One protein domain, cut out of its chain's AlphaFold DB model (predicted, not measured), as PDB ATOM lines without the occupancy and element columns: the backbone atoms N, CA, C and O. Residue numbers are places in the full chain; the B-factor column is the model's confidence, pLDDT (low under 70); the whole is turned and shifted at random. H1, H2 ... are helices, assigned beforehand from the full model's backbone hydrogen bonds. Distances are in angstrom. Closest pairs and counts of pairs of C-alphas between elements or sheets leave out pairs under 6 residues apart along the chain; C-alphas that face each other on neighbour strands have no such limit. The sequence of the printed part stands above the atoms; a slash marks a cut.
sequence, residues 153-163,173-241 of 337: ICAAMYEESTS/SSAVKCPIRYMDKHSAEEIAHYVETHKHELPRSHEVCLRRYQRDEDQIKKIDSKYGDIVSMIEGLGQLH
ATOM      1  N   ILE A 153      33.301  -7.041 -20.803       79.00
ATOM      2  CA  ILE A 153      33.260  -5.758 -20.092       79.00
ATOM      3  C   ILE A 153      32.135  -5.770 -19.052       79.00
ATOM      4  O   ILE A 153      32.369  -5.431 -17.897       79.00
ATOM      5  N   CYS A 154      30.938  -6.257 -19.414       81.81
ATOM      6  CA  CYS A 154      29.851  -6.440 -18.444       81.81
ATOM      7  C   CYS A 154      30.250  -7.408 -17.327       81.81
ATOM      8  O   CYS A 154      30.024  -7.113 -16.158       81.81
ATOM      9  N   ALA A 155      30.830  -8.560 -17.684       79.19
ATOM     10  CA  ALA A 155      31.209  -9.582 -16.712       79.19
ATOM     11  C   ALA A 155      32.185  -9.028 -15.661       79.19
ATOM     12  O   ALA A 155      31.951  -9.201 -14.469       79.19
ATOM     13  N   ALA A 156      33.206  -8.284 -16.092       75.94
ATOM     14  CA  ALA A 156      34.158  -7.664 -15.177       75.94
ATOM     15  C   ALA A 156      33.529  -6.591 -14.275       75.94
ATOM     16  O   ALA A 156      33.837  -6.555 -13.090       75.94
ATOM     17  N   MET A 157      32.611  -5.765 -14.785       74.44
ATOM     18  CA  MET A 157      31.916  -4.760 -13.965       74.44
ATOM     19  C   MET A 157      31.035  -5.399 -12.879       74.44
ATOM     20  O   MET A 157      30.949  -4.892 -11.758       74.44
ATOM     21  N   TYR A 158      30.392  -6.531 -13.185       71.06
ATOM     22  CA  TYR A 158      29.639  -7.306 -12.197       71.06
ATOM     23  C   TYR A 158      30.553  -7.982 -11.172       71.06
ATOM     24  O   TYR A 158      30.240  -7.952  -9.983       71.06
ATOM     25  N   GLU A 159      31.685  -8.548 -11.599       68.69
ATOM     26  CA  GLU A 159      32.697  -9.124 -10.701       68.69
ATOM     27  C   GLU A 159      33.284  -8.065  -9.752       68.69
ATOM     28  O   GLU A 159      33.386  -8.298  -8.546       68.69
ATOM     29  N   GLU A 160      33.573  -6.868 -10.267       68.62
ATOM     30  CA  GLU A 160      34.046  -5.720  -9.489       68.62
ATOM     31  C   GLU A 160      32.997  -5.235  -8.478       68.62
ATOM     32  O   GLU A 160      33.314  -4.994  -7.311       68.62
ATOM     33  N   SER A 161      31.728  -5.170  -8.890       68.12
ATOM     34  CA  SER A 161      30.619  -4.760  -8.020       68.12
ATOM     35  C   SER A 161      30.272  -5.810  -6.958       68.12
ATOM     36  O   SER A 161      29.781  -5.462  -5.884       68.12
ATOM     37  N   THR A 162      30.501  -7.098  -7.243       62.53
ATOM     38  CA  THR A 162      30.062  -8.207  -6.385       62.53
ATOM     39  C   THR A 162      31.165  -8.785  -5.498       62.53
ATOM     40  O   THR A 162      30.853  -9.615  -4.641       62.53
ATOM     41  N   SER A 163      32.445  -8.418  -5.666       51.69
ATOM     42  CA  SER A 163      33.535  -9.069  -4.925       51.69
ATOM     43  C   SER A 163      34.816  -8.235  -4.743       51.69
ATOM     44  O   SER A 163      35.793  -8.374  -5.469       51.69
ATOM     45  N   SER A 173      36.249 -18.216 -21.681       48.84
ATOM     46  CA  SER A 173      35.452 -17.766 -22.849       48.84
ATOM     47  C   SER A 173      35.195 -16.271 -23.012       48.84
ATOM     48  O   SER A 173      35.014 -15.843 -24.155       48.84
ATOM     49  N   SER A 174      35.233 -15.457 -21.952       53.62
ATOM     50  CA  SER A 174      34.988 -14.009 -22.095       53.62
ATOM     51  C   SER A 174      36.240 -13.239 -22.546       53.62
ATOM     52  O   SER A 174      36.178 -12.474 -23.506       53.62
ATOM     53  N   ALA A 175      37.416 -13.571 -21.998       57.56
ATOM     54  CA  ALA A 175      38.709 -12.965 -22.357       57.56
ATOM     55  C   ALA A 175      39.236 -13.326 -23.770       57.56
ATOM     56  O   ALA A 175      40.336 -12.945 -24.157       57.56
ATOM     57  N   VAL A 176      38.482 -14.084 -24.578       64.56
ATOM     58  CA  VAL A 176      38.926 -14.533 -25.917       64.56
ATOM     59  C   VAL A 176      38.652 -13.476 -26.999       64.56
ATOM     60  O   VAL A 176      39.284 -13.473 -28.064       64.56
ATOM     61  N   LYS A 177      37.708 -12.560 -26.753       79.25
ATOM     62  CA  LYS A 177      37.248 -11.572 -27.741       79.25
ATOM     63  C   LYS A 177      37.859 -10.202 -27.472       79.25
ATOM     64  O   LYS A 177      37.891  -9.732 -26.346       79.25
ATOM     65  N   CYS A 178      38.323  -9.554 -28.536       83.00
ATOM     66  CA  CYS A 178      38.897  -8.217 -28.461       83.00
ATOM     67  C   CYS A 178      37.871  -7.176 -27.952       83.00
ATOM     68  O   CYS A 178      36.793  -7.085 -28.554       83.00
ATOM     69  N   PRO A 179      38.226  -6.336 -26.957       83.25
ATOM     70  CA  PRO A 179      37.364  -5.261 -26.446       83.25
ATOM     71  C   PRO A 179      36.888  -4.264 -27.513       83.25
ATOM     72  O   PRO A 179      35.768  -3.777 -27.440       83.25
ATOM     73  N   ILE A 180      37.677  -4.040 -28.574       83.06
ATOM     74  CA  ILE A 180      37.341  -3.132 -29.694       83.06
ATOM     75  C   ILE A 180      36.005  -3.508 -30.357       83.06
ATOM     76  O   ILE A 180      35.307  -2.658 -30.897       83.06
ATOM     77  N   ARG A 181      35.598  -4.781 -30.297       83.88
ATOM     78  CA  ARG A 181      34.314  -5.237 -30.851       83.88
ATOM     79  C   ARG A 181      33.095  -4.672 -30.106       83.88
ATOM     80  O   ARG A 181      31.991  -4.722 -30.642       83.88
ATOM     81  N   TYR A 182      33.289  -4.192 -28.885       84.75
ATOM     82  CA  TYR A 182      32.229  -3.753 -27.989       84.75
ATOM     83  C   TYR A 182      32.195  -2.223 -27.816       84.75
ATOM     84  O   TYR A 182      31.394  -1.731 -27.030       84.75
ATOM     85  N   MET A 183      32.987  -1.477 -28.602       81.06
ATOM     86  CA  MET A 183      32.996  -0.003 -28.609       81.06
ATOM     87  C   MET A 183      31.640   0.636 -28.904       81.06
ATOM     88  O   MET A 183      31.352   1.706 -28.392       81.06
ATOM     89  N   ASP A 184      30.789  -0.032 -29.680       83.88
ATOM     90  CA  ASP A 184      29.452   0.480 -30.002       83.88
ATOM     91  C   ASP A 184      28.417   0.193 -28.897       83.88
ATOM     92  O   ASP A 184      27.263   0.609 -29.005       83.88
ATOM     93  N   LYS A 185      28.789  -0.594 -27.879       83.94
ATOM     94  CA  LYS A 185      27.876  -1.121 -26.852       83.94
ATOM     95  C   LYS A 185      28.159  -0.599 -25.447       83.94
ATOM     96  O   LYS A 185      27.257  -0.666 -24.619       83.94
ATOM     97  N   HIS A 186      29.372  -0.112 -25.201       85.00
ATOM     98  CA  HIS A 186      29.815   0.444 -23.923       85.00
ATOM     99  C   HIS A 186      30.290   1.872 -24.097       85.00
ATOM    100  O   HIS A 186      30.719   2.264 -25.183       85.00
ATOM    101  N   SER A 187      30.233   2.633 -23.010       88.69
ATOM    102  CA  SER A 187      30.848   3.953 -22.968       88.69
ATOM    103  C   SER A 187      32.374   3.849 -23.106       88.69
ATOM    104  O   SER A 187      32.985   2.806 -22.843       88.69
ATOM    105  N   ALA A 188      33.011   4.931 -23.555       85.69
ATOM    106  CA  ALA A 188      34.462   4.953 -23.735       85.69
ATOM    107  C   ALA A 188      35.194   4.773 -22.394       85.69
ATOM    108  O   ALA A 188      36.249   4.140 -22.339       85.69
ATOM    109  N   GLU A 189      34.598   5.285 -21.320       89.12
ATOM    110  CA  GLU A 189      35.080   5.224 -19.948       89.12
ATOM    111  C   GLU A 189      35.120   3.777 -19.429       89.12
ATOM    112  O   GLU A 189      36.145   3.334 -18.911       89.12
ATOM    113  N   GLU A 190      34.050   3.006 -19.635       86.94
ATOM    114  CA  GLU A 190      33.965   1.596 -19.219       86.94
ATOM    115  C   GLU A 190      34.984   0.721 -19.954       86.94
ATOM    116  O   GLU A 190      35.631  -0.147 -19.366       86.94
ATOM    117  N   ILE A 191      35.177   0.973 -21.250       85.69
ATOM    118  CA  ILE A 191      36.151   0.234 -22.059       85.69
ATOM    119  C   ILE A 191      37.572   0.569 -21.617       85.69
ATOM    120  O   ILE A 191      38.405  -0.334 -21.527       85.69
ATOM    121  N   ALA A 192      37.859   1.843 -21.339       87.50
ATOM    122  CA  ALA A 192      39.161   2.264 -20.840       87.50
ATOM    123  C   ALA A 192      39.475   1.596 -19.496       87.50
ATOM    124  O   ALA A 192      40.555   1.026 -19.344       87.50
ATOM    125  N   HIS A 193      38.507   1.576 -18.576       86.25
ATOM    126  CA  HIS A 193      38.640   0.911 -17.284       86.25
ATOM    127  C   HIS A 193      38.876  -0.599 -17.430       86.25
ATOM    128  O   HIS A 193      39.788  -1.164 -16.820       86.25
ATOM    129  N   TYR A 194      38.108  -1.258 -18.302       85.56
ATOM    130  CA  TYR A 194      38.267  -2.682 -18.579       85.56
ATOM    131  C   TYR A 194      39.640  -3.000 -19.178       85.56
ATOM    132  O   TYR A 194      40.333  -3.905 -18.715       85.56
ATOM    133  N   VAL A 195      40.072  -2.237 -20.185       86.12
ATOM    134  CA  VAL A 195      41.401  -2.397 -20.787       86.12
ATOM    135  C   VAL A 195      42.485  -2.126 -19.756       86.12
ATOM    136  O   VAL A 195      43.506  -2.802 -19.795       86.12
ATOM    137  N   GLU A 196      42.280  -1.188 -18.830       85.75
ATOM    138  CA  GLU A 196      43.263  -0.852 -17.809       85.75
ATOM    139  C   GLU A 196      43.473  -1.957 -16.775       85.75
ATOM    140  O   GLU A 196      44.609  -2.324 -16.461       85.75
ATOM    141  N   THR A 197      42.376  -2.513 -16.289       84.38
ATOM    142  CA  THR A 197      42.377  -3.601 -15.312       84.38
ATOM    143  C   THR A 197      42.798  -4.934 -15.940       84.38
ATOM    144  O   THR A 197      43.425  -5.756 -15.273       84.38
ATOM    145  N   HIS A 198      42.560  -5.113 -17.246       81.56
ATOM    146  CA  HIS A 198      42.815  -6.358 -17.979       81.56
ATOM    147  C   HIS A 198      43.900  -6.219 -19.067       81.56
ATOM    148  O   HIS A 198      43.927  -7.000 -20.023       81.56
ATOM    149  N   LYS A 199      44.855  -5.276 -18.916       80.25
ATOM    150  CA  LYS A 199      45.984  -5.076 -19.866       80.25
ATOM    151  C   LYS A 199      46.752  -6.378 -20.126       80.25
ATOM    152  O   LYS A 199      47.239  -6.611 -21.230       80.25
ATOM    153  N   HIS A 200      46.860  -7.227 -19.105       77.75
ATOM    154  CA  HIS A 200      47.609  -8.485 -19.136       77.75
ATOM    155  C   HIS A 200      46.857  -9.644 -19.809       77.75
ATOM    156  O   HIS A 200      47.465 -10.665 -20.122       77.75
ATOM    157  N   GLU A 201      45.561  -9.479 -20.061       78.38
ATOM    158  CA  GLU A 201      44.671 -10.524 -20.578       78.38
ATOM    159  C   GLU A 201      44.137 -10.197 -21.980       78.38
ATOM    160  O   GLU A 201      43.235 -10.868 -22.482       78.38
ATOM    161  N   LEU A 202      44.706  -9.187 -22.652       79.38
ATOM    162  CA  LEU A 202      44.283  -8.792 -23.991       79.38
ATOM    163  C   LEU A 202      44.459  -9.954 -24.992       79.38
ATOM    164  O   LEU A 202      45.582 -10.419 -25.226       79.38
ATOM    165  N   PRO A 203      43.375 -10.425 -25.640       81.44
ATOM    166  CA  PRO A 203      43.463 -11.567 -26.539       81.44
ATOM    167  C   PRO A 203      44.299 -11.252 -27.782       81.44
ATOM    168  O   PRO A 203      44.263 -10.143 -28.310       81.44
ATOM    169  N   ARG A 204      44.962 -12.270 -28.355       78.81
ATOM    170  CA  ARG A 204      45.750 -12.149 -29.607       78.81
ATOM    171  C   ARG A 204      44.959 -11.582 -30.795       78.81
ATOM    172  O   ARG A 204      45.539 -11.043 -31.731       78.81
ATOM    173  N   SER A 205      43.631 -11.683 -30.767       80.69
ATOM    174  CA  SER A 205      42.751 -11.062 -31.762       80.69
ATOM    175  C   SER A 205      42.763  -9.529 -31.709       80.69
ATOM    176  O   SER A 205      42.393  -8.898 -32.698       80.69
ATOM    177  N   HIS A 206      43.217  -8.924 -30.608       85.75
ATOM    178  CA  HIS A 206      43.250  -7.478 -30.412       85.75
ATOM    179  C   HIS A 206      44.157  -6.764 -31.414       85.75
ATOM    180  O   HIS A 206      43.708  -5.812 -32.047       85.75
ATOM    181  N   GLU A 207      45.355  -7.287 -31.681       83.31
ATOM    182  CA  GLU A 207      46.237  -6.740 -32.722       83.31
ATOM    183  C   GLU A 207      45.576  -6.793 -34.111       83.31
ATOM    184  O   GLU A 207      45.642  -5.848 -34.897       83.31
ATOM    185  N   VAL A 208      44.870  -7.886 -34.415       85.00
ATOM    186  CA  VAL A 208      44.159  -8.036 -35.692       85.00
ATOM    187  C   VAL A 208      42.999  -7.048 -35.792       85.00
ATOM    188  O   VAL A 208      42.798  -6.474 -36.862       85.00
ATOM    189  N   CYS A 209      42.243  -6.846 -34.713       84.06
ATOM    190  CA  CYS A 209      41.165  -5.863 -34.634       84.06
ATOM    191  C   CYS A 209      41.690  -4.433 -34.793       84.06
ATOM    192  O   CYS A 209      41.112  -3.692 -35.583       84.06
ATOM    193  N   LEU A 210      42.815  -4.083 -34.164       83.19
ATOM    194  CA  LEU A 210      43.482  -2.792 -34.361       83.19
ATOM    195  C   LEU A 210      43.835  -2.572 -35.833       83.19
ATOM    196  O   LEU A 210      43.410  -1.586 -36.426       83.19
ATOM    197  N   ARG A 211      44.475  -3.555 -36.481       81.44
ATOM    198  CA  ARG A 211      44.774  -3.492 -37.923       81.44
ATOM    199  C   ARG A 211      43.528  -3.457 -38.813       81.44
ATOM    200  O   ARG A 211      43.619  -3.105 -39.982       81.44
ATOM    201  N   ARG A 212      42.362  -3.912 -38.334       80.38
ATOM    202  CA  ARG A 212      41.083  -3.804 -39.067       80.38
ATOM    203  C   ARG A 212      40.463  -2.425 -38.911       80.38
ATOM    204  O   ARG A 212      39.886  -1.935 -39.871       80.38
ATOM    205  N   TYR A 213      40.580  -1.842 -37.729       77.19
ATOM    206  CA  TYR A 213      40.048  -0.522 -37.432       77.19
ATOM    207  C   TYR A 213      40.896   0.576 -38.088       77.19
ATOM    208  O   TYR A 213      40.361   1.525 -38.637       77.19
ATOM    209  N   GLN A 214      42.214   0.369 -38.150       74.00
ATOM    210  CA  GLN A 214      43.159   1.222 -38.881       74.00
ATOM    211  C   GLN A 214      43.111   1.019 -40.406       74.00
ATOM    212  O   GLN A 214      43.729   1.767 -41.148       74.00
ATOM    213  N   ARG A 215      42.374   0.016 -40.911       63.22
ATOM    214  CA  ARG A 215      42.487  -0.443 -42.307       63.22
ATOM    215  C   ARG A 215      41.957   0.527 -43.354       63.22
ATOM    216  O   ARG A 215      42.183   0.276 -44.536       63.22
ATOM    217  N   ASP A 216      41.297   1.606 -42.957       70.69
ATOM    218  CA  ASP A 216      41.086   2.726 -43.868       70.69
ATOM    219  C   ASP A 216      42.360   3.593 -43.906       70.69
ATOM    220  O   ASP A 216      42.352   4.790 -43.641       70.69
ATOM    221  N   GLU A 217      43.492   2.951 -44.214       77.12
ATOM    222  CA  GLU A 217      44.803   3.585 -44.401       77.12
ATOM    223  C   GLU A 217      44.712   4.697 -45.450       77.12
ATOM    224  O   GLU A 217      45.411   5.702 -45.376       77.12
ATOM    225  N   ASP A 218      43.821   4.532 -46.430       79.75
ATOM    226  CA  ASP A 218      43.545   5.533 -47.452       79.75
ATOM    227  C   ASP A 218      42.758   6.723 -46.887       79.75
ATOM    228  O   ASP A 218      43.034   7.866 -47.257       79.75
ATOM    229  N   GLN A 219      41.816   6.500 -45.964       79.38
ATOM    230  CA  GLN A 219      41.172   7.577 -45.213       79.38
ATOM    231  C   GLN A 219      42.158   8.277 -44.277       79.38
ATOM    232  O   GLN A 219      42.157   9.503 -44.262       79.38
ATOM    233  N   ILE A 220      43.024   7.551 -43.570       80.62
ATOM    234  CA  ILE A 220      44.060   8.135 -42.702       80.62
ATOM    235  C   ILE A 220      45.009   8.989 -43.542       80.62
ATOM    236  O   ILE A 220      45.102  10.189 -43.312       80.62
ATOM    237  N   LYS A 221      45.557   8.449 -44.638       85.44
ATOM    238  CA  LYS A 221      46.373   9.217 -45.593       85.44
ATOM    239  C   LYS A 221      45.636  10.414 -46.174       85.44
ATOM    240  O   LYS A 221      46.255  11.439 -46.452       85.44
ATOM    241  N   LYS A 222      44.325  10.315 -46.407       87.31
ATOM    242  CA  LYS A 222      43.510  11.433 -46.897       87.31
ATOM    243  C   LYS A 222      43.316  12.501 -45.826       87.31
ATOM    244  O   LYS A 222      43.283  13.676 -46.187       87.31
ATOM    245  N   ILE A 223      43.160  12.126 -44.558       86.44
ATOM    246  CA  ILE A 223      43.087  13.073 -43.443       86.44
ATOM    247  C   ILE A 223      44.465  13.714 -43.250       86.44
ATOM    248  O   ILE A 223      44.538  14.939 -43.279       86.44
ATOM    249  N   ASP A 224      45.543  12.931 -43.250       89.19
ATOM    250  CA  ASP A 224      46.923  13.427 -43.191       89.19
ATOM    251  C   ASP A 224      47.255  14.346 -44.378       89.19
ATOM    252  O   ASP A 224      47.922  15.364 -44.238       89.19
ATOM    253  N   SER A 225      46.727  14.061 -45.572       88.19
ATOM    254  CA  SER A 225      46.894  14.938 -46.742       88.19
ATOM    255  C   SER A 225      46.061  16.220 -46.650       88.19
ATOM    256  O   SER A 225      46.422  17.235 -47.243       88.19
ATOM    257  N   LYS A 226      44.904  16.176 -45.981       87.12
ATOM    258  CA  LYS A 226      43.992  17.324 -45.852       87.12
ATOM    259  C   LYS A 226      44.392  18.263 -44.727       87.12
ATOM    260  O   LYS A 226      44.164  19.463 -44.849       87.12
ATOM    261  N   TYR A 227      44.926  17.710 -43.651       85.00
ATOM    262  CA  TYR A 227      45.143  18.414 -42.399       85.00
ATOM    263  C   TYR A 227      46.617  18.400 -41.969       85.00
ATOM    264  O   TYR A 227      46.967  19.091 -41.021       85.00
ATOM    265  N   GLY A 228      47.497  17.715 -42.704       84.81
ATOM    266  CA  GLY A 228      48.839  17.373 -42.231       84.81
ATOM    267  C   GLY A 228      48.785  16.119 -41.359       84.81
ATOM    268  O   GLY A 228      47.712  15.762 -40.875       84.81
ATOM    269  N   ASP A 229      49.927  15.451 -41.181       90.06
ATOM    270  CA  ASP A 229      50.055  14.310 -40.267       90.06
ATOM    271  C   ASP A 229      49.456  14.676 -38.902       90.06
ATOM    272  O   ASP A 229      49.944  15.575 -38.207       90.06
ATOM    273  N   ILE A 230      48.350  14.012 -38.553       84.75
ATOM    274  CA  ILE A 230      47.560  14.323 -37.357       84.75
ATOM    275  C   ILE A 230      48.433  14.203 -36.105       84.75
ATOM    276  O   ILE A 230      48.256  14.971 -35.161       84.75
ATOM    277  N   VAL A 231      49.406  13.287 -36.106       88.25
ATOM    278  CA  VAL A 231      50.332  13.096 -34.986       88.25
ATOM    279  C   VAL A 231      51.199  14.336 -34.801       88.25
ATOM    280  O   VAL A 231      51.244  14.886 -33.706       88.25
ATOM    281  N   SER A 232      51.787  14.854 -35.882       89.44
ATOM    282  CA  SER A 232      52.585  16.085 -35.842       89.44
ATOM    283  C   SER A 232      51.762  17.300 -35.394       89.44
ATOM    284  O   SER A 232      52.252  18.147 -34.646       89.44
ATOM    285  N   MET A 233      50.490  17.377 -35.795       87.56
ATOM    286  CA  MET A 233      49.590  18.437 -35.338       87.56
ATOM    287  C   MET A 233      49.298  18.337 -33.836       87.56
ATOM    288  O   MET A 233      49.362  19.347 -33.134       87.56
ATOM    289  N   ILE A 234      48.997  17.135 -33.336       88.44
ATOM    290  CA  ILE A 234      48.758  16.892 -31.908       88.44
ATOM    291  C   ILE A 234      50.022  17.187 -31.102       88.44
ATOM    292  O   ILE A 234      49.931  17.827 -30.061       88.44
ATOM    293  N   GLU A 235      51.195  16.781 -31.582       88.94
ATOM    294  CA  GLU A 235      52.476  17.092 -30.946       88.94
ATOM    295  C   GLU A 235      52.737  18.599 -30.905       88.94
ATOM    296  O   GLU A 235      53.126  19.117 -29.862       88.94
ATOM    297  N   GLY A 236      52.471  19.326 -31.993       89.00
ATOM    298  CA  GLY A 236      52.608  20.784 -32.027       89.00
ATOM    299  C   GLY A 236      51.662  21.492 -31.051       89.00
ATOM    300  O   GLY A 236      52.071  22.413 -30.345       89.00
ATOM    301  N   LEU A 237      50.410  21.032 -30.958       89.56
ATOM    302  CA  LEU A 237      49.439  21.521 -29.971       89.56
ATOM    303  C   LEU A 237      49.847  21.152 -28.540       89.56
ATOM    304  O   LEU A 237      49.720  21.966 -27.627       89.56
ATOM    305  N   GLY A 238      50.372  19.942 -28.356       90.19
ATOM    306  CA  GLY A 238      50.914  19.453 -27.096       90.19
ATOM    307  C   GLY A 238      52.060  20.332 -26.620       90.19
ATOM    308  O   GLY A 238      51.991  20.841 -25.511       90.19
ATOM    309  N   GLN A 239      53.047  20.606 -27.475       88.88
ATOM    310  CA  GLN A 239      54.183  21.484 -27.178       88.88
ATOM    311  C   GLN A 239      53.750  22.918 -26.849       88.88
ATOM    312  O   GLN A 239      54.297  23.527 -25.933       88.88
ATOM    313  N   LEU A 240      52.748  23.452 -27.557       91.69
ATOM    314  CA  LEU A 240      52.179  24.774 -27.270       91.69
ATOM    315  C   LEU A 240      51.539  24.849 -25.882       91.69
ATOM    316  O   LEU A 240      51.646  25.873 -25.209       91.69
ATOM    317  N   HIS A 241      50.869  23.781 -25.450       87.06
ATOM    318  CA  HIS A 241      50.173  23.739 -24.164       87.06
ATOM    319  C   HIS A 241      51.018  23.162 -23.023       87.06
ATOM    320  O   HIS A 241      50.680  23.363 -21.859       87.06
TER     321      HIS A 241
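What this domain is: This is residues 153 to 163 and 173 to 241 of the 337 residues of an uncharacterized protein of Fusarium oxysporum f. sp. radicis-cucumerinum (UniProt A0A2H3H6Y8). A loose, stretched-out string of helices: H5 and H6 make a corner at one end, and H4 leads from them to a loose cluster of H1, H2 and H3. Residues 234 to 241 of H6 stick out. The printed part has 80 residues with six named helices, H1 to H6 in chain order, and no named strand: all helix, loose, radius of gyration of the C-alphas 16.6 A, spans 48 by 30 by 22 A.

Where its parts are: H6, residues 230 to 241, is 16.4 A long and ends at C-alpha 241 (50.173, 23.739, -24.164). H5 is residues 217 to 227, 15.0 A; H4 205 to 213, 12.3 A; H3 188 to 197, 14.4 A; H2 179 to 182, 5.6 A. H1, residues 153 to 162, 14.3 A, begins at C-alpha 153 (33.260, -5.758, -20.092).

How they stand to each other: H6 is close to but not clearly touching H5, closest C-alphas Asp 224 and Ile 230, 5.9 A. H4 and H5 are apart. H4 touches H2, closest C-alphas Cys 209 and Ile 180, 6.8 A. H1 touches H3, closest C-alphas Ile 153 and Tyr 194, 6.1 A. Every O i to N i+4 pair is within hydrogen-bond range in H1, H3, H4, H5 and H6; H2 is too short for one.

The domain as a whole: Residues 164 to 172 are not printed, a 20.0 A gap between C-alphas 163 and 173. Of the links printed whole, none is long. pLDDT is under 70 at residues 159 to 163, 173 to 176 and 215.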